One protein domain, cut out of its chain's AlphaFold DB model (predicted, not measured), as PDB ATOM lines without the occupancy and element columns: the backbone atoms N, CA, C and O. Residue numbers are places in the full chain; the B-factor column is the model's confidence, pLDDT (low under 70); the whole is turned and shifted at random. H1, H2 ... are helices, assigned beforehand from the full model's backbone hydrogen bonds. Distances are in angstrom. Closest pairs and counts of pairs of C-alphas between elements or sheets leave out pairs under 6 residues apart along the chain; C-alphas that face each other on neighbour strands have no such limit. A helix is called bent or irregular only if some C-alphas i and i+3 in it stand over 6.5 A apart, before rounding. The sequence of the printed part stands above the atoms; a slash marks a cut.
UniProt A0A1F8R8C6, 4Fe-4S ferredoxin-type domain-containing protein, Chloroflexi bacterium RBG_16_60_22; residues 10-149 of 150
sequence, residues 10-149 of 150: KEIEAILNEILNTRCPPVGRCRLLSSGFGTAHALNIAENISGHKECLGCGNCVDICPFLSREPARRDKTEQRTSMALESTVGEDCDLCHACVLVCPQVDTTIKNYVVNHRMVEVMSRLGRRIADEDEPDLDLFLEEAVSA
ATOM      1  N   LYS A  10       2.268 -24.513 -12.703       96.75
ATOM      2  CA  LYS A  10       2.719 -25.838 -13.155       96.75
ATOM      3  C   LYS A  10       2.228 -26.169 -14.563       96.75
ATOM      4  O   LYS A  10       2.916 -26.855 -15.311       96.75
ATOM      5  N   GLU A  11       1.064 -25.649 -14.944       97.19
ATOM      6  CA  GLU A  11       0.479 -25.858 -16.270       97.19
ATOM      7  C   GLU A  11       1.161 -25.030 -17.366       97.19
ATOM      8  O   GLU A  11       1.051 -25.362 -18.546       97.19
ATOM      9  N   ILE A  12       1.822 -23.929 -17.001       97.31
ATOM     10  CA  ILE A  12       2.413 -22.974 -17.951       97.31
ATOM     11  C   ILE A  12       3.923 -22.822 -17.802       97.31
ATOM     12  O   ILE A  12       4.519 -22.066 -18.562       97.31
ATOM     13  N   GLU A  13       4.549 -23.513 -16.852       97.12
ATOM     14  CA  GLU A  13       5.933 -23.275 -16.438       97.12
ATOM     15  C   GLU A  13       6.923 -23.361 -17.603       97.12
ATOM     16  O   GLU A  13       7.780 -22.490 -17.743       97.12
ATOM     17  N   ALA A  14       6.780 -24.361 -18.476       97.81
ATOM     18  CA  ALA A  14       7.651 -24.522 -19.638       97.81
ATOM     19  C   ALA A  14       7.604 -23.295 -20.569       97.81
ATOM     20  O   ALA A  14       8.640 -22.707 -20.880       97.81
ATOM     21  N   ILE A  15       6.396 -22.859 -20.945       98.25
ATOM     22  CA  ILE A  15       6.182 -21.709 -21.840       98.25
ATOM     23  C   ILE A  15       6.572 -20.403 -21.139       98.25
ATOM     24  O   ILE A  15       7.171 -19.514 -21.742       98.25
ATOM     25  N   LEU A  16       6.257 -20.275 -19.848       97.50
ATOM     26  CA  LEU A  16       6.622 -19.111 -19.050       97.50
ATOM     27  C   LEU A  16       8.143 -18.947 -19.001       97.50
ATOM     28  O   LEU A  16       8.645 -17.845 -19.205       97.50
ATOM     29  N   ASN A  17       8.886 -20.035 -18.796       96.44
ATOM     30  CA  ASN A  17      10.343 -19.998 -18.809       96.44
ATOM     31  C   ASN A  17      10.911 -19.622 -20.178       96.44
ATOM     32  O   ASN A  17      11.843 -18.822 -20.232       96.44
ATOM     33  N   GLU A  18      10.338 -20.120 -21.273       97.56
ATOM     34  CA  GLU A  18      10.720 -19.708 -22.628       97.56
ATOM     35  C   GLU A  18      10.528 -18.194 -22.839       97.56
ATOM     36  O   GLU A  18      11.448 -17.492 -23.272       97.56
ATOM     37  N   ILE A  19       9.371 -17.660 -22.435       96.88
ATOM     38  CA  ILE A  19       9.063 -16.225 -22.514       96.88
ATOM     39  C   ILE A  19      10.057 -15.401 -21.696       96.88
ATOM     40  O   ILE A  19      10.595 -14.416 -22.203       96.88
ATOM     41  N   LEU A  20      10.300 -15.791 -20.443       95.00
ATOM     42  CA  LEU A  20      11.177 -15.062 -19.525       95.00
ATOM     43  C   LEU A  20      12.664 -15.177 -19.904       95.00
ATOM     44  O   LEU A  20      13.459 -14.349 -19.464       95.00
ATOM     45  N   ASN A  21      13.045 -16.189 -20.690       93.25
ATOM     46  CA  ASN A  21      14.395 -16.353 -21.240       93.25
ATOM     47  C   ASN A  21      14.594 -15.611 -22.568       93.25
ATOM     48  O   ASN A  21      15.730 -15.403 -22.990       93.25
ATOM     49  N   THR A  22      13.513 -15.203 -23.236       94.75
ATOM     50  CA  THR A  22      13.615 -14.410 -24.462       94.75
ATOM     51  C   THR A  22      14.135 -13.023 -24.116       94.75
ATOM     52  O   THR A  22      13.566 -12.355 -23.254       94.75
ATOM     53  N   ARG A  23      15.165 -12.550 -24.825       93.44
ATOM     54  CA  ARG A  23      15.738 -11.210 -24.657       93.44
ATOM     55  C   ARG A  23      14.814 -10.127 -25.226       93.44
ATOM     56  O   ARG A  23      15.142  -9.492 -26.206       93.44
ATOM     57  N   CYS A  24      13.634  -9.944 -24.648       95.94
ATOM     58  CA  CYS A  24      12.726  -8.837 -24.943       95.94
ATOM     59  C   CYS A  24      11.723  -8.662 -23.792       95.94
ATOM     60  O   CYS A  24      11.583  -9.571 -22.965       95.94
ATOM     61  N   PRO A  25      11.014  -7.518 -23.692       96.94
ATOM     62  CA  PRO A  25      10.036  -7.317 -22.630       96.94
ATOM     63  C   PRO A  25       9.001  -8.462 -22.613       96.94
ATOM     64  O   PRO A  25       8.396  -8.766 -23.636       96.94
ATOM     65  N   PRO A  26       8.784  -9.151 -21.480       97.19
ATOM     66  CA  PRO A  26       7.908 -10.327 -21.469       97.19
ATOM     67  C   PRO A  26       6.439 -10.012 -21.154       97.19
ATOM     68  O   PRO A  26       5.606 -10.917 -21.143       97.19
ATOM     69  N   VAL A  27       6.098  -8.752 -20.863       97.56
ATOM     70  CA  VAL A  27       4.791  -8.371 -20.304       97.56
ATOM     71  C   VAL A  27       3.602  -8.689 -21.214       97.56
ATOM     72  O   VAL A  27       2.581  -9.158 -20.709       97.56
ATOM     73  N   GLY A  28       3.698  -8.480 -22.529       95.94
ATOM     74  CA  GLY A  28       2.593  -8.753 -23.445       95.94
ATOM     75  C   GLY A  28       2.276 -10.244 -23.495       95.94
ATOM     76  O   GLY A  28       1.110 -10.624 -23.388       95.94
ATOM     77  N   ARG A  29       3.313 -11.083 -23.544       96.44
ATOM     78  CA  ARG A  29       3.197 -12.549 -23.519       96.44
ATOM     79  C   ARG A  29       2.741 -13.082 -22.155       96.44
ATOM     80  O   ARG A  29       1.833 -13.907 -22.101       96.44
ATOM     81  N   CYS A  30       3.261 -12.550 -21.046       97.12
ATOM     82  CA  CYS A  30       2.809 -12.919 -19.694       97.12
ATOM     83  C   CYS A  30       1.329 -12.571 -19.462       97.12
ATOM     84  O   CYS A  30       0.594 -13.357 -18.863       97.12
ATOM     85  N   ARG A  31       0.859 -11.428 -19.980       95.94
ATOM     86  CA  ARG A  31      -0.565 -11.048 -19.972       95.94
ATOM     87  C   ARG A  31      -1.421 -12.061 -20.737       95.94
ATOM     88  O   ARG A  31      -2.483 -12.435 -20.258       95.94
ATOM     89  N   LEU A  32      -0.968 -12.539 -21.899       95.62
ATOM     90  CA  LEU A  32      -1.709 -13.543 -22.679       95.62
ATOM     91  C   LEU A  32      -1.777 -14.914 -21.983       95.62
ATOM     92  O   LEU A  32      -2.777 -15.621 -22.131       95.62
ATOM     93  N   LEU A  33      -0.767 -15.270 -21.183       96.38
ATOM     94  CA  LEU A  33      -0.796 -16.463 -20.325       96.38
ATOM     95  C   LEU A  33      -1.682 -16.308 -19.081       96.38
ATOM     96  O   LEU A  33      -2.079 -17.311 -18.491       96.38
ATOM     97  N   SER A  34      -2.004 -15.076 -18.696       97.19
ATOM     98  CA  SER A  34      -2.790 -14.768 -17.500       97.19
ATOM     99  C   SER A  34      -4.282 -15.043 -17.696       97.19
ATOM    100  O   SER A  34      -4.758 -15.246 -18.815       97.19
ATOM    101  N   SER A  35      -5.032 -15.037 -16.600       95.94
ATOM    102  CA  SER A  35      -6.477 -15.284 -16.558       95.94
ATOM    103  C   SER A  35      -7.326 -14.218 -17.268       95.94
ATOM    104  O   SER A  35      -8.440 -14.513 -17.690       95.94
ATOM    105  N   GLY A  36      -6.793 -13.008 -17.461       93.31
ATOM    106  CA  GLY A  36      -7.498 -11.887 -18.088       93.31
ATOM    107  C   GLY A  36      -8.182 -10.972 -17.071       93.31
ATOM    108  O   GLY A  36      -7.904 -11.030 -15.877       93.31
ATOM    109  N   PHE A  37      -9.040 -10.069 -17.541       92.62
ATOM    110  CA  PHE A  37      -9.721  -9.095 -16.688       92.62
ATOM    111  C   PHE A  37     -10.620  -9.765 -15.645       92.62
ATOM    112  O   PHE A  37     -11.476 -10.585 -15.963       92.62
ATOM    113  N   GLY A  38     -10.451  -9.367 -14.390       91.38
ATOM    114  CA  GLY A  38     -11.347  -9.717 -13.303       91.38
ATOM    115  C   GLY A  38     -12.712  -9.048 -13.447       91.38
ATOM    116  O   GLY A  38     -12.843  -7.990 -14.062       91.38
ATOM    117  N   THR A  39     -13.717  -9.641 -12.809       89.00
ATOM    118  CA  THR A  39     -15.099  -9.133 -12.780       89.00
ATOM    119  C   THR A  39     -15.250  -7.833 -11.985       89.00
ATOM    120  O   THR A  39     -16.167  -7.059 -12.229       89.00
ATOM    121  N   ALA A  40     -14.338  -7.563 -11.049       86.12
ATOM    122  CA  ALA A  40     -14.323  -6.357 -10.225       86.12
ATOM    123  C   ALA A  40     -13.526  -5.213 -10.887       86.12
ATOM    124  O   ALA A  40     -12.556  -4.712 -10.315       86.12
ATOM    125  N   HIS A  41     -13.881  -4.821 -12.117       86.50
ATOM    126  CA  HIS A  41     -13.278  -3.661 -12.785       86.50
ATOM    127  C   HIS A  41     -14.116  -2.389 -12.601       86.50
ATOM    128  O   HIS A  41     -15.339  -2.433 -12.585       86.50
ATOM    129  N   ALA A  42     -13.448  -1.234 -12.531       86.25
ATOM    130  CA  ALA A  42     -14.091   0.082 -12.421       86.25
ATOM    131  C   ALA A  42     -14.243   0.805 -13.777       86.25
ATOM    132  O   ALA A  42     -14.444   2.015 -13.821       86.25
ATOM    133  N   LEU A  43     -14.084   0.085 -14.893       86.00
ATOM    134  CA  LEU A  43     -14.252   0.655 -16.231       86.00
ATOM    135  C   LEU A  43     -15.733   0.945 -16.504       86.00
ATOM    136  O   LEU A  43     -16.580   0.085 -16.276       86.00
ATOM    137  N   ASN A  44     -16.022   2.144 -17.011       90.69
ATOM    138  CA  ASN A  44     -17.369   2.576 -17.387       90.69
ATOM    139  C   ASN A  44     -17.724   2.081 -18.799       90.69
ATOM    140  O   ASN A  44     -17.694   2.848 -19.758       90.69
ATOM    141  N   ILE A  45     -17.984   0.782 -18.918       89.50
ATOM    142  CA  ILE A  45     -18.305   0.096 -20.175       89.50
ATOM    143  C   ILE A  45     -19.537  -0.790 -19.982       89.50
ATOM    144  O   ILE A  45     -19.798  -1.256 -18.872       89.50
ATOM    145  N   ALA A  46     -20.304  -1.001 -21.052       89.62
ATOM    146  CA  ALA A  46     -21.498  -1.848 -21.013       89.62
ATOM    147  C   ALA A  46     -21.154  -3.327 -21.250       89.62
ATOM    148  O   ALA A  46     -21.882  -4.227 -20.833       89.62
ATOM    149  N   GLU A  47     -20.043  -3.572 -21.937       91.06
ATOM    150  CA  GLU A  47     -19.554  -4.883 -22.315       91.06
ATOM    151  C   GLU A  47     -18.983  -5.632 -21.110       91.06
ATOM    152  O   GLU A  47     -18.208  -5.099 -20.314       91.06
ATOM    153  N   ASN A  48     -19.311  -6.921 -21.008       89.75
ATOM    154  CA  ASN A  48     -18.643  -7.804 -20.066       89.75
ATOM    155  C   ASN A  48     -17.272  -8.199 -20.625       89.75
ATOM    156  O   ASN A  48     -17.184  -9.058 -21.498       89.75
ATOM    157  N   ILE A  49     -16.214  -7.592 -20.089       92.00
ATOM    158  CA  ILE A  49     -14.831  -7.880 -20.487       92.00
ATOM    159  C   ILE A  49     -14.146  -8.916 -19.585       92.00
ATOM    160  O   ILE A  49     -12.933  -9.091 -19.653       92.00
ATOM    161  N   SER A  50     -14.874  -9.598 -18.702       92.88
ATOM    162  CA  SER A  50     -14.282 -10.600 -17.815       92.88
ATOM    163  C   SER A  50     -13.551 -11.685 -18.619       92.88
ATOM    164  O   SER A  50     -14.099 -12.254 -19.558       92.88
ATOM    165  N   GLY A  51     -12.307 -11.990 -18.247       92.88
ATOM    166  CA  GLY A  51     -11.448 -12.961 -18.935       92.88
ATOM    167  C   GLY A  51     -10.791 -12.453 -20.223       92.88
ATOM    168  O   GLY A  51      -9.886 -13.114 -20.735       92.88
ATOM    169  N   HIS A  52     -11.164 -11.269 -20.722       93.56
ATOM    170  CA  HIS A  52     -10.467 -10.645 -21.846       93.56
ATOM    171  C   HIS A  52      -9.020 -10.349 -21.472       93.56
ATOM    172  O   HIS A  52      -8.703  -9.963 -20.342       93.56
ATOM    173  N   LYS A  53      -8.119 -10.550 -22.427       94.50
ATOM    174  CA  LYS A  53      -6.677 -10.451 -22.192       94.50
ATOM    175  C   LYS A  53      -6.069  -9.237 -22.850       94.50
ATOM    176  O   LYS A  53      -4.924  -8.950 -22.546       94.50
ATOM    177  N   GLU A  54      -6.792  -8.540 -23.719       91.94
ATOM    178  CA  GLU A  54      -6.425  -7.372 -24.522       91.94
ATOM    179  C   GLU A  54      -5.802  -6.265 -23.662       91.94
ATOM    180  O   GLU A  54      -6.174  -6.068 -22.510       91.94
ATOM    181  N   CYS A  55      -4.784  -5.578 -24.182       94.06
ATOM    182  CA  CYS A  55      -3.995  -4.650 -23.378       94.06
ATOM    183  C   CYS A  55      -4.826  -3.406 -23.057       94.06
ATOM    184  O   CYS A  55      -5.345  -2.774 -23.969       94.06
ATOM    185  N   LEU A  56      -4.876  -3.014 -21.780       91.31
ATOM    186  CA  LEU A  56      -5.592  -1.809 -21.341       91.31
ATOM    187  C   LEU A  56      -4.958  -0.502 -21.853       91.31
ATOM    188  O   LEU A  56      -5.571   0.552 -21.768       91.31
ATOM    189  N   GLY A  57      -3.703  -0.544 -22.313       93.00
ATOM    190  CA  GLY A  57      -2.974   0.670 -22.694       93.00
ATOM    191  C   GLY A  57      -2.645   1.591 -21.511       93.00
ATOM    192  O   GLY A  57      -2.466   2.787 -21.699       93.00
ATOM    193  N   CYS A  58      -2.572   1.051 -20.287       92.88
ATOM    194  CA  CYS A  58      -2.357   1.848 -19.070       92.88
ATOM    195  C   CYS A  58      -0.957   2.474 -18.935       92.88
ATOM    196  O   CYS A  58      -0.766   3.328 -18.080       92.88
ATOM    197  N   GLY A  59       0.032   2.047 -19.725       94.38
ATOM    198  CA  GLY A  59       1.379   2.627 -19.698       94.38
ATOM    199  C   GLY A  59       2.308   2.185 -18.574       94.38
ATOM    200  O   GLY A  59       3.510   2.325 -18.752       94.38
ATOM    201  N   ASN A  60       1.825   1.550 -17.499       96.12
ATOM    202  CA  ASN A  60       2.680   1.169 -16.360       96.12
ATOM    203  C   ASN A  60       3.956   0.416 -16.770       96.12
ATOM    204  O   ASN A  60       5.025   0.643 -16.215       96.12
ATOM    205  N   CYS A  61       3.853  -0.491 -17.748       96.38
ATOM    206  CA  CYS A  61       4.996  -1.259 -18.234       96.38
ATOM    207  C   CYS A  61       6.040  -0.412 -18.979       96.38
ATOM    208  O   CYS A  61       7.216  -0.761 -18.945       96.38
ATOM    209  N   VAL A  62       5.605   0.659 -19.645       94.31
ATOM    210  CA  VAL A  62       6.464   1.642 -20.318       94.31
ATOM    211  C   VAL A  62       7.138   2.524 -19.275       94.31
ATOM    212  O   VAL A  62       8.358   2.647 -19.288       94.31
ATOM    213  N   ASP A  63       6.366   3.055 -18.326       92.38
ATOM    214  CA  ASP A  63       6.869   4.008 -17.333       92.38
ATOM    215  C   ASP A  63       7.872   3.389 -16.358       92.38
ATOM    216  O   ASP A  63       8.833   4.045 -15.975       92.38
ATOM    217  N   ILE A  64       7.687   2.119 -15.978       94.56
ATOM    218  CA  ILE A  64       8.632   1.429 -15.087       94.56
ATOM    219  C   ILE A  64       9.894   0.939 -15.808       94.56
ATOM    220  O   ILE A  64      10.790   0.400 -15.164       94.56
ATOM    221  N   CYS A  65       9.949   0.985 -17.142       93.75
ATOM    222  CA  CYS A  65      11.027   0.335 -17.877       93.75
ATOM    223  C   CYS A  65      12.352   1.092 -17.666       93.75
ATOM    224  O   CYS A  65      12.494   2.200 -18.185       93.75
ATOM    225  N   PRO A  66      13.356   0.502 -16.986       91.38
ATOM    226  CA  PRO A  66      14.603   1.209 -16.692       91.38
ATOM    227  C   PRO A  66      15.392   1.530 -17.967       91.38
ATOM    228  O   PRO A  66      16.018   2.579 -18.056       91.38
ATOM    229  N   PHE A  67      15.293   0.678 -18.993       91.94
ATOM    230  CA  PHE A  67      15.867   0.949 -20.306       91.94
ATOM    231  C   PHE A  67      15.296   2.226 -20.939       91.94
ATOM    232  O   PHE A  67      16.052   3.095 -21.352       91.94
ATOM    233  N   LEU A  68      13.966   2.382 -20.970       91.00
ATOM    234  CA  LEU A  68      13.342   3.595 -21.516       91.00
ATOM    235  C   LEU A  68      13.581   4.830 -20.641       91.00
ATOM    236  O   LEU A  68      13.548   5.940 -21.160       91.00
ATOM    237  N   SER A  69      13.831   4.650 -19.340       89.75
ATOM    238  CA  SER A  69      14.249   5.746 -18.461       89.75
ATOM    239  C   SER A  69      15.603   6.325 -18.874       89.75
ATOM    240  O   SER A  69      15.761   7.540 -18.836       89.75
ATOM    241  N   ARG A  70      16.546   5.474 -19.299       90.62
ATOM    242  CA  ARG A  70      17.874   5.887 -19.790       90.62
ATOM    243  C   ARG A  70      17.871   6.330 -21.258       90.62
ATOM    244  O   ARG A  70      18.783   7.012 -21.700       90.62
ATOM    245  N   GLU A  71      16.830   5.976 -22.013       89.81
ATOM    246  CA  GLU A  71      16.696   6.260 -23.449       89.81
ATOM    247  C   GLU A  71      15.446   7.115 -23.754       89.81
ATOM    248  O   GLU A  71      14.503   6.645 -24.411       89.81
ATOM    249  N   PRO A  72      15.404   8.390 -23.316       81.69
ATOM    250  CA  PRO A  72      14.223   9.248 -23.447       81.69
ATOM    251  C   PRO A  72      13.794   9.449 -24.908       81.69
ATOM    252  O   PRO A  72      12.606   9.416 -25.211       81.69
ATOM    253  N   ALA A  73      14.737   9.495 -25.856       86.44
ATOM    254  CA  ALA A  73      14.422   9.593 -27.283       86.44
ATOM    255  C   ALA A  73      13.643   8.379 -27.835       86.44
ATOM    256  O   ALA A  73      12.931   8.499 -28.836       86.44
ATOM    257  N   ARG A  74      13.779   7.192 -27.225       85.94
ATOM    258  CA  ARG A  74      12.958   6.011 -27.550       85.94
ATOM    259  C   ARG A  74      11.638   6.043 -26.796       85.94
ATOM    260  O   ARG A  74      10.621   5.664 -27.370       85.94
ATOM    261  N   ARG A  75      11.642   6.521 -25.550       83.38
ATOM    262  CA  ARG A  75      10.432   6.717 -24.743       83.38
ATOM    263  C   ARG A  75       9.450   7.678 -25.416       83.38
ATOM    264  O   ARG A  75       8.275   7.342 -25.528       83.38
ATOM    265  N   ASP A  76       9.925   8.798 -25.948       81.75
ATOM    266  CA  ASP A  76       9.077   9.806 -26.597       81.75
ATOM    267  C   ASP A  76       8.436   9.286 -27.893       81.75
ATOM    268  O   ASP A  76       7.352   9.714 -28.278       81.75
ATOM    269  N   LYS A  77       9.048   8.282 -28.535       78.88
ATOM    270  CA  LYS A  77       8.459   7.584 -29.692       78.88
ATOM    271  C   LYS A  77       7.321   6.632 -29.302       78.88
ATOM    272  O   LYS A  77       6.629   6.129 -30.186       78.88
ATOM    273  N   THR A  78       7.107   6.376 -28.008       66.88
ATOM    274  CA  THR A  78       6.021   5.525 -27.495       66.88
ATOM    275  C   THR A  78       4.797   6.339 -27.085       66.88
ATOM    276  O   THR A  78       4.293   6.211 -25.973       66.88
ATOM    277  N   GLU A  79       4.235   7.125 -28.009       73.00
ATOM    278  CA  GLU A  79       2.880   7.685 -27.826       73.00
ATOM    279  C   GLU A  79       1.861   6.569 -27.501       73.00
ATOM    280  O   GLU A  79       0.873   6.762 -26.790       73.00
ATOM    281  N   GLN A  80       2.145   5.351 -27.972       77.50
ATOM    282  CA  GLN A  80       1.415   4.137 -27.643       77.50
ATOM    283  C   GLN A  80       1.872   3.552 -26.300       77.50
ATOM    284  O   GLN A  80       2.888   2.870 -26.196       77.50
ATOM    285  N   ARG A  81       1.052   3.721 -25.263       89.00
ATOM    286  CA  ARG A  81       1.310   3.241 -23.893       89.00
ATOM    287  C   ARG A  81       0.919   1.769 -23.671       89.00
ATOM    288  O   ARG A  81       0.307   1.406 -22.664       89.00
ATOM    289  N   THR A  82       1.232   0.899 -24.635       94.19
ATOM    290  CA  THR A  82       0.806  -0.514 -24.637       94.19
ATOM    291  C   THR A  82       1.955  -1.485 -24.367       94.19
ATOM    292  O   THR A  82       3.124  -1.188 -24.598       94.19
ATOM    293  N   SER A  83       1.614  -2.697 -23.915       94.62
ATOM    294  CA  SER A  83       2.593  -3.786 -23.758       94.62
ATOM    295  C   SER A  83       3.299  -4.159 -25.068       94.62
ATOM    296  O   SER A  83       4.484  -4.465 -25.036       94.62
ATOM    297  N   MET A  84       2.609  -4.081 -26.211       90.75
ATOM    298  CA  MET A  84       3.219  -4.354 -27.520       90.75
ATOM    299  C   MET A  84       4.169  -3.241 -27.960       90.75
ATOM    300  O   MET A  84       5.213  -3.534 -28.527       90.75
ATOM    301  N   ALA A  85       3.829  -1.980 -27.674       91.31
ATOM    302  CA  ALA A  85       4.711  -0.853 -27.961       91.31
ATOM    303  C   ALA A  85       6.008  -0.942 -27.147       91.31
ATOM    304  O   ALA A  85       7.085  -0.730 -27.684       91.31
ATOM    305  N   LEU A  86       5.931  -1.351 -25.874       95.06
ATOM    306  CA  LEU A  86       7.137  -1.641 -25.096       95.06
ATOM    307  C   LEU A  86       7.987  -2.734 -25.762       95.06
ATOM    308  O   LEU A  86       9.200  -2.577 -25.882       95.06
ATOM    309  N   GLU A  87       7.357  -3.838 -26.176       93.31
ATOM    310  CA  GLU A  87       8.044  -4.962 -26.821       93.31
ATOM    311  C   GLU A  87       8.758  -4.548 -28.112       93.31
ATOM    312  O   GLU A  87       9.929  -4.887 -28.277       93.31
ATOM    313  N   SER A  88       8.104  -3.779 -28.987       90.75
ATOM    314  CA  SER A  88       8.698  -3.318 -30.245       90.75
ATOM    315  C   SER A  88       9.741  -2.221 -30.046       90.75
ATOM    316  O   SER A  88      10.765  -2.224 -30.727       90.75
ATOM    317  N   THR A  89       9.516  -1.292 -29.115       92.75
ATOM    318  CA  THR A  89      10.432  -0.173 -28.891       92.75
ATOM    319  C   THR A  89      11.684  -0.589 -28.152       92.75
ATOM    320  O   THR A  89      12.729  -0.036 -28.464       92.75
ATOM    321  N   VAL A  90      11.617  -1.511 -27.187       94.56
ATOM    322  CA  VAL A  90      12.798  -1.969 -26.431       94.56
ATOM    323  C   VAL A  90      13.470  -3.152 -27.123       94.56
ATOM    324  O   VAL A  90      14.693  -3.174 -27.221       94.56
ATOM    325  N   GLY A  91      12.698  -4.119 -27.629       94.12
ATOM    326  CA  GLY A  91      13.234  -5.273 -28.349       94.12
ATOM    327  C   GLY A  91      14.346  -6.001 -27.585       94.12
ATOM    328  O   GLY A  91      14.229  -6.253 -26.382       94.12
ATOM    329  N   GLU A  92      15.434  -6.309 -28.292       95.62
ATOM    330  CA  GLU A  92      16.602  -7.034 -27.768       95.62
ATOM    331  C   GLU A  92      17.450  -6.252 -26.759       95.62
ATOM    332  O   GLU A  92      18.269  -6.832 -26.038       95.62
ATOM    333  N   ASP A  93      17.199  -4.952 -26.618       94.00
ATOM    334  CA  ASP A  93      17.903  -4.107 -25.654       94.00
ATOM    335  C   ASP A  93      17.355  -4.254 -24.227       94.00
ATOM    336  O   ASP A  93      17.853  -3.642 -23.285       94.00
ATOM    337  N   CYS A  94      16.339  -5.101 -24.035       93.94
ATOM    338  CA  CYS A  94      15.731  -5.345 -22.736       93.94
ATOM    339  C   CYS A  94      16.753  -5.816 -21.687       93.94
ATOM    340  O   CYS A  94      17.461  -6.806 -21.877       93.94
ATOM    341  N   ASP A  95      16.734  -5.174 -20.515       91.19
ATOM    342  CA  ASP A  95      17.570  -5.543 -19.362       91.19
ATOM    343  C   ASP A  95      17.171  -6.877 -18.705       91.19
ATOM    344  O   ASP A  95      17.830  -7.324 -17.768       91.19
ATOM    345  N   LEU A  96      16.063  -7.489 -19.142       92.50
ATOM    346  CA  LEU A  96      15.436  -8.643 -18.490       92.50
ATOM    347  C   LEU A  96      15.131  -8.400 -17.005       92.50
ATOM    348  O   LEU A  96      15.119  -9.324 -16.205       92.50
ATOM    349  N   CYS A  97      14.823  -7.154 -16.634       92.88
ATOM    350  CA  CYS A  97      14.520  -6.794 -15.249       92.88
ATOM    351  C   CYS A  97      13.161  -7.309 -14.750       92.88
ATOM    352  O   CYS A  97      12.876  -7.278 -13.557       92.88
ATOM    353  N   HIS A  98      12.292  -7.711 -15.681       95.56
ATOM    354  CA  HIS A  98      10.920  -8.169 -15.455       95.56
ATOM    355  C   HIS A  98       9.986  -7.178 -14.720       95.56
ATOM    356  O   HIS A  98       8.830  -7.515 -14.464       95.56
ATOM    357  N   ALA A  99      10.410  -5.932 -14.473       95.56
ATOM    358  CA  ALA A  99       9.601  -4.905 -13.807       95.56
ATOM    359  C   ALA A  99       8.256  -4.656 -14.514       95.56
ATOM    360  O   ALA A  99       7.219  -4.522 -13.866       95.56
ATOM    361  N   CYS A 100       8.247  -4.697 -15.851       97.06
ATOM    362  CA  CYS A 100       7.039  -4.545 -16.659       97.06
ATOM    363  C   CYS A 100       5.967  -5.612 -16.364       97.06
ATOM    364  O   CYS A 100       4.776  -5.309 -16.427       97.06
ATOM    365  N   VAL A 101       6.365  -6.836 -15.996       97.56
ATOM    366  CA  VAL A 101       5.456  -7.922 -15.589       97.56
ATOM    367  C   VAL A 101       4.862  -7.627 -14.216       97.56
ATOM    368  O   VAL A 101       3.655  -7.773 -14.016       97.56
ATOM    369  N   LEU A 102       5.696  -7.167 -13.280       97.06
ATOM    370  CA  LEU A 102       5.303  -6.915 -11.893       97.06
ATOM    371  C   LEU A 102       4.279  -5.778 -11.784       97.06
ATOM    372  O   LEU A 102       3.281  -5.912 -11.071       97.06
ATOM    373  N   VAL A 103       4.460  -4.700 -12.552       97.25
ATOM    374  CA  VAL A 103       3.542  -3.545 -12.535       97.25
ATOM    375  C   VAL A 103       2.300  -3.725 -13.404       97.25
ATOM    376  O   VAL A 103       1.340  -2.965 -13.265       97.25
ATOM    377  N   CYS A 104       2.288  -4.701 -14.319       97.00
ATOM    378  CA  CYS A 104       1.148  -4.888 -15.206       97.00
ATOM    379  C   CYS A 104      -0.073  -5.348 -14.396       97.00
ATOM    380  O   CYS A 104      -0.034  -6.409 -13.765       97.00
ATOM    381  N   PRO A 105      -1.194  -4.609 -14.419       94.56
ATOM    382  CA  PRO A 105      -2.378  -4.989 -13.657       94.56
ATOM    383  C   PRO A 105      -3.115  -6.185 -14.271       94.56
ATOM    384  O   PRO A 105      -4.072  -6.667 -13.676       94.56
ATOM    385  N   GLN A 106      -2.739  -6.632 -15.471       94.69
ATOM    386  CA  GLN A 106      -3.384  -7.735 -16.191       94.69
ATOM    387  C   GLN A 106      -2.572  -9.034 -16.153       94.69
ATOM    388  O   GLN A 106      -3.005 -10.029 -16.724       94.69
ATOM    389  N   VAL A 107      -1.404  -9.023 -15.505       97.25
ATOM    390  CA  VAL A 107      -0.635 -10.243 -15.259       97.25
ATOM    391  C   VAL A 107      -1.108 -10.884 -13.960       97.25
ATOM    392  O   VAL A 107      -1.229 -10.192 -12.944       97.25
ATOM    393  N   ASP A 108      -1.343 -12.195 -13.994       97.69
ATOM    394  CA  ASP A 108      -1.712 -12.995 -12.826       97.69
ATOM    395  C   ASP A 108      -0.682 -12.848 -11.698       97.69
ATOM    396  O   ASP A 108       0.532 -12.882 -11.914       97.69
ATOM    397  N   THR A 109      -1.166 -12.719 -10.465       96.75
ATOM    398  CA  THR A 109      -0.323 -12.676  -9.265       96.75
ATOM    399  C   THR A 109       0.519 -13.946  -9.133       96.75
ATOM    400  O   THR A 109       1.662 -13.862  -8.697       96.75
ATOM    401  N   THR A 110       0.014 -15.106  -9.566       97.62
ATOM    402  CA  THR A 110       0.791 -16.358  -9.607       97.62
ATOM    403  C   THR A 110       2.053 -16.224 -10.466       97.62
ATOM    404  O   THR A 110       3.139 -16.585 -10.009       97.62
ATOM    405  N   ILE A 111       1.952 -15.616 -11.654       97.69
ATOM    406  CA  ILE A 111       3.095 -15.327 -12.539       97.69
ATOM    407  C   ILE A 111       4.044 -14.315 -11.894       97.69
ATOM    408  O   ILE A 111       5.259 -14.512 -11.920       97.69
ATOM    409  N   LYS A 112       3.518 -13.255 -11.268       97.12
ATOM    410  CA  LYS A 112       4.354 -12.269 -10.558       97.12
ATOM    411  C   LYS A 112       5.158 -12.917  -9.433       97.12
ATOM    412  O   LYS A 112       6.361 -12.694  -9.344       97.12
ATOM    413  N   ASN A 113       4.517 -13.763  -8.630       96.44
ATOM    414  CA  ASN A 113       5.172 -14.506  -7.557       96.44
ATOM    415  C   ASN A 113       6.251 -15.446  -8.107       96.44
ATOM    416  O   ASN A 113       7.335 -15.531  -7.535       96.44
ATOM    417  N   TYR A 114       5.996 -16.110  -9.240       95.88
ATOM    418  CA  TYR A 114       7.007 -16.936  -9.901       95.88
ATOM    419  C   TYR A 114       8.248 -16.122 -10.289       95.88
ATOM    420  O   TYR A 114       9.361 -16.517  -9.944       95.88
ATOM    421  N   VAL A 115       8.059 -14.964 -10.936       95.12
ATOM    422  CA  VAL A 115       9.151 -14.049 -11.315       95.12
ATOM    423  C   VAL A 115       9.942 -13.588 -10.090       95.12
ATOM    424  O   VAL A 115      11.172 -13.659 -10.098       95.12
ATOM    425  N   VAL A 116       9.258 -13.157  -9.025       92.75
ATOM    426  CA  VAL A 116       9.908 -12.714  -7.782       92.75
ATOM    427  C   VAL A 116      10.764 -13.826  -7.178       92.75
ATOM    428  O   VAL A 116      11.926 -13.593  -6.862       92.75
ATOM    429  N   ASN A 117      10.226 -15.043  -7.085       90.56
ATOM    430  CA  ASN A 117      10.895 -16.151  -6.405       90.56
ATOM    431  C   ASN A 117      12.043 -16.778  -7.209       90.56
ATOM    432  O   ASN A 117      12.969 -17.310  -6.606       90.56
ATOM    433  N   HIS A 118      11.999 -16.730  -8.546       88.19
ATOM    434  CA  HIS A 118      12.943 -17.481  -9.388       88.19
ATOM    435  C   HIS A 118      13.868 -16.604 -10.233       88.19
ATOM    436  O   HIS A 118      14.870 -17.104 -10.730       88.19
ATOM    437  N   ARG A 119      13.545 -15.321 -10.450       81.88
ATOM    438  CA  ARG A 119      14.248 -14.485 -11.443       81.88
ATOM    439  C   ARG A 119      14.843 -13.214 -10.865       81.88
ATOM    440  O   ARG A 119      15.883 -12.766 -11.333       81.88
ATOM    441  N   MET A 120      14.234 -12.640  -9.828       71.56
ATOM    442  CA  MET A 120      14.713 -11.370  -9.265       71.56
ATOM    443  C   MET A 120      16.135 -11.463  -8.698       71.56
ATOM    444  O   MET A 120      16.910 -10.525  -8.863       71.56
ATOM    445  N   VAL A 121      16.511 -12.601  -8.105       69.00
ATOM    446  CA  VAL A 121      17.872 -12.815  -7.576       69.00
ATOM    447  C   VAL A 121      18.923 -12.721  -8.689       69.00
ATOM    448  O   VAL A 121      19.942 -12.052  -8.529       69.00
ATOM    449  N   GLU A 122      18.656 -13.322  -9.849       63.22
ATOM    450  CA  GLU A 122      19.563 -13.280 -11.004       63.22
ATOM    451  C   GLU A 122      19.675 -11.865 -11.584       63.22
ATOM    452  O   GLU A 122      20.755 -11.410 -11.967       63.22
ATOM    453  N   VAL A 123      18.552 -11.150 -11.616       65.50
ATOM    454  CA  VAL A 123      18.419  -9.818 -12.207       65.50
ATOM    455  C   VAL A 123      19.139  -8.739 -11.399       65.50
ATOM    456  O   VAL A 123      19.810  -7.895 -11.993       65.50
ATOM    457  N   MET A 124      19.056  -8.765 -10.063       63.06
ATOM    458  CA  MET A 124      19.698  -7.758  -9.201       63.06
ATOM    459  C   MET A 124      21.217  -7.706  -9.404       63.06
ATOM    460  O   MET A 124      21.789  -6.623  -9.509       63.06
ATOM    461  N   SER A 125      21.862  -8.866  -9.572       62.41
ATOM    462  CA  SER A 125      23.304  -8.937  -9.852       62.41
ATOM    463  C   SER A 125      23.704  -8.279 -11.184       62.41
ATOM    464  O   SER A 125      24.793  -7.720 -11.306       62.41
ATOM    465  N   ARG A 126      22.817  -8.319 -12.189       64.75
ATOM    466  CA  ARG A 126      23.053  -7.755 -13.528       64.75
ATOM    467  C   ARG A 126      22.749  -6.264 -13.585       64.75
ATOM    468  O   ARG A 126      23.496  -5.530 -14.226       64.75
ATOM    469  N   LEU A 127      21.671  -5.827 -12.930       62.53
ATOM    470  CA  LEU A 127      21.279  -4.418 -12.881       62.53
ATOM    471  C   LEU A 127      22.248  -3.587 -12.044       62.53
ATOM    472  O   LEU A 127      22.571  -2.486 -12.465       62.53
ATOM    473  N   GLY A 128      22.782  -4.120 -10.938       61.28
ATOM    474  CA  GLY A 128      23.779  -3.408 -10.130       61.28
ATOM    475  C   GLY A 128      24.980  -2.925 -10.950       61.28
ATOM    476  O   GLY A 128      25.426  -1.804 -10.771       61.28
ATOM    477  N   ARG A 129      25.431  -3.709 -11.940       59.03
ATOM    478  CA  ARG A 129      26.522  -3.318 -12.853       59.03
ATOM    479  C   ARG A 129      26.154  -2.245 -13.881       59.03
ATOM    480  O   ARG A 129      27.062  -1.664 -14.445       59.03
ATOM    481  N   ARG A 130      24.865  -2.057 -14.186       60.59
ATOM    482  CA  ARG A 130      24.375  -1.032 -15.132       60.59
ATOM    483  C   ARG A 130      23.916   0.245 -14.428       60.59
ATOM    484  O   ARG A 130      23.763   1.258 -15.085       60.59
ATOM    485  N   ILE A 131      23.613   0.151 -13.133       56.75
ATOM    486  CA  ILE A 131      23.263   1.285 -12.268       56.75
ATOM    487  C   ILE A 131      24.538   1.904 -11.678       56.75
ATOM    488  O   ILE A 131      24.582   3.103 -11.477       56.75
ATOM    489  N   ALA A 132      25.577   1.099 -11.434       52.59
ATOM    490  CA  ALA A 132      26.873   1.558 -10.932       52.59
ATOM    491  C   ALA A 132      27.847   2.004 -12.040       52.59
ATOM    492  O   ALA A 132      29.058   1.919 -11.838       52.59
ATOM    493  N   ASP A 133      27.355   2.417 -13.213       51.66
ATOM    494  CA  ASP A 133      28.203   3.199 -14.120       51.66
ATOM    495  C   ASP A 133      28.360   4.582 -13.472       51.66
ATOM    496  O   ASP A 133      27.460   5.414 -13.526       51.66
ATOM    497  N   GLU A 134      29.496   4.790 -12.803       49.91
ATOM    498  CA  GLU A 134      29.878   6.007 -12.061       49.91
ATOM    499  C   GLU A 134      29.965   7.276 -12.942       49.91
ATOM    500  O   GLU A 134      30.261   8.358 -12.440       49.91
ATOM    501  N   ASP A 135      29.707   7.160 -14.249       53.66
ATOM    502  CA  ASP A 135      29.717   8.261 -15.217       53.66
ATOM    503  C   ASP A 135      28.361   8.996 -15.332       53.66
ATOM    504  O   ASP A 135      28.274  10.010 -16.033       53.66
ATOM    505  N   GLU A 136      27.295   8.525 -14.669       51.44
ATOM    506  CA  GLU A 136      26.012   9.239 -14.611       51.44
ATOM    507  C   GLU A 136      25.973  10.114 -13.339       51.44
ATOM    508  O   GLU A 136      26.007   9.582 -12.230       51.44
ATOM    509  N   PRO A 137      25.964  11.457 -13.453       50.84
ATOM    510  CA  PRO A 137      26.026  12.332 -12.288       50.84
ATOM    511  C   PRO A 137      24.801  12.125 -11.390       50.84
ATOM    512  O   PRO A 137      23.668  12.271 -11.856       50.84
ATOM    513  N   ASP A 138      25.029  11.837 -10.103       58.66
ATOM    514  CA  ASP A 138      23.984  11.763  -9.078       58.66
ATOM    515  C   ASP A 138      23.248  13.106  -9.014       58.66
ATOM    516  O   ASP A 138      23.711  14.075  -8.409       58.66
ATOM    517  N   LEU A 139      22.096  13.174  -9.683       58.47
ATOM    518  CA  LEU A 139      21.327  14.404  -9.857       58.47
ATOM    519  C   LEU A 139      20.945  15.030  -8.508       58.47
ATOM    520  O   LEU A 139      20.914  16.252  -8.392       58.47
ATOM    521  N   ASP A 140      20.721  14.193  -7.493       63.03
ATOM    522  CA  ASP A 140      20.426  14.612  -6.123       63.03
ATOM    523  C   ASP A 140      21.638  15.305  -5.475       63.03
ATOM    524  O   ASP A 140      21.480  16.360  -4.866       63.03
ATOM    525  N   LEU A 141      22.856  14.791  -5.692       58.97
ATOM    526  CA  LEU A 141      24.098  15.389  -5.191       58.97
ATOM    527  C   LEU A 141      24.386  16.733  -5.879       58.97
ATOM    528  O   LEU A 141      24.707  17.716  -5.216       58.97
ATOM    529  N   PHE A 142      24.192  16.808  -7.199       60.56
ATOM    530  CA  PHE A 142      24.336  18.059  -7.954       60.56
ATOM    531  C   PHE A 142      23.314  19.122  -7.533       60.56
ATOM    532  O   PHE A 142      23.637  20.312  -7.496       60.56
ATOM    533  N   LEU A 143      22.079  18.717  -7.223       65.06
ATOM    534  CA  LEU A 143      21.042  19.629  -6.747       65.06
ATOM    535  C   LEU A 143      21.358  20.130  -5.329       65.06
ATOM    536  O   LEU A 143      21.225  21.322  -5.063       65.06
ATOM    537  N   GLU A 144      21.804  19.246  -4.436       67.50
ATOM    538  CA  GLU A 144      22.217  19.606  -3.076       67.50
ATOM    539  C   GLU A 144      23.416  20.563  -3.071       67.50
ATOM    540  O   GLU A 144      23.403  21.550  -2.331       67.50
ATOM    541  N   GLU A 145      24.417  20.335  -3.926       69.94
ATOM    542  CA  GLU A 145      25.559  21.240  -4.090       69.94
ATOM    543  C   GLU A 145      25.142  22.606  -4.649       69.94
ATOM    544  O   GLU A 145      25.604  23.635  -4.158       69.94
ATOM    545  N   ALA A 146      24.235  22.644  -5.631       68.12
ATOM    546  CA  ALA A 146      23.745  23.894  -6.210       68.12
ATOM    547  C   ALA A 146      22.918  24.728  -5.216       68.12
ATOM    548  O   ALA A 146      23.033  25.950  -5.202       68.12
ATOM    549  N   VAL A 147      22.109  24.078  -4.374       75.06
ATOM    550  CA  VAL A 147      21.279  24.748  -3.358       75.06
ATOM    551  C   VAL A 147      22.104  25.164  -2.133       75.06
ATOM    552  O   VAL A 147      21.751  26.125  -1.456       75.06
ATOM    553  N   SER A 148      23.212  24.475  -1.849       70.69
ATOM    554  CA  SER A 148      24.109  24.798  -0.726       70.69
ATOM    555  C   SER A 148      25.186  25.838  -1.069       70.69
ATOM    556  O   SER A 148      25.927  26.258  -0.181       70.69
ATOM    557  N   ALA A 149      25.312  26.217  -2.346       64.62
ATOM    558  CA  ALA A 149      26.275  27.204  -2.838       64.62
ATOM    559  C   ALA A 149      25.719  28.646  -2.917       64.62
ATOM    560  O   ALA A 149      26.452  29.547  -3.337       64.62
TER     561      ALA A 149
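This is residues 10 to 149 of the 150 residues of the protein "4Fe-4S ferredoxin-type domain-containing protein" of Chloroflexi bacterium RBG_16_60_22 (UniProt A0A1F8R8C6). A compact body of short helices has H2, H3, H6 and H7 packed together in its middle, the hairpin partner H1 and H8 toward one side, and the small H4 and H5 toward another. H9 leads away from H8 into a tail that ends in H10, where residues 132 to 149 stick out; the tip of a long loop, residues 42 to 47, also sticks out. The 140 printed residues include ten named helices, H1 to H10 in chain order, and no named strand; the class is all helix. The whole is only just loose, close to compact, with a radius of gyration of the C-alphas of 17.5 A, and elongated, spanning 59 by 36 by 25 A.

H1, residues 10 to 21, touches H2, residues 27 to 33, closest at the C-alphas of Ile 19 and Arg 29, 7.0 A apart; they form a helical hairpin, running opposite ways at a shallow tilt of 21 degrees. H2 touches H6, residues 83 to 93, opposite ways at a steep tilt of 60 degrees, closest at C-alphas Gly 28 and Ser 83, 5.0 A. H2 only just touches H7, residues 99 to 103, with 3 pairs of C-alphas within 8 A, the closest Val 27 and Val 101, 4.8 A. H3, residues 60 to 63, touches H7, closest at C-alphas Cys 61 and Cys 100, 4.2 A, and H6, closest at Val 62 and Leu 86, 5.8 A. H4, residues 66 to 70, only just touches H6, with 3 pairs of C-alphas within 8 A, the closest Leu 68 and Val 90, 7.4 A. H4 and H5, residues 72 to 75, only just touch, with 3 such pairs and only at the corner, closest at Leu 68 and Arg 75, 5.4 A. H8, residues 109 to 118, is near H1, and is close to but not clearly touching H7, closest at C-alphas Leu 102 and Lys 112, 5.6 A. H8 and H9, residues 120 to 131, meet only through their link. H10, residues 139 to 148, and H9 are apart. Every O i to N i+4 pair is within hydrogen-bond range in H2, H4, H7, H8 and H10, against 6 of 8 in H1, 5 of 7 in H6 and 4 of 8 in H9; H3 and H5 are too short for such a pair.

H1 begins at C-alpha 10, (2.719, -25.838, -13.155), and is 17.1 A long; it is irregular, with C-alphas 11 and 14 8.0 A apart. H6, 15.4 A, is irregular too, with C-alphas 89 and 92 9.3 A apart. H9 is 15.6 A long, from C-alpha 120 at (14.713, -11.370, -9.265); H8 and H10 are 14.1 A each, and H10 ends at C-alpha 148, (24.109, 24.798, -0.726).

The C-alphas farthest apart, of Glu 11 and Ala 149, are 60.5 A apart. The printed part has no cut, and the link from H2 to H3, 26 residues, is long. The pLDDT is under 70 at residue 78, residues 121 to 146 and residue 149.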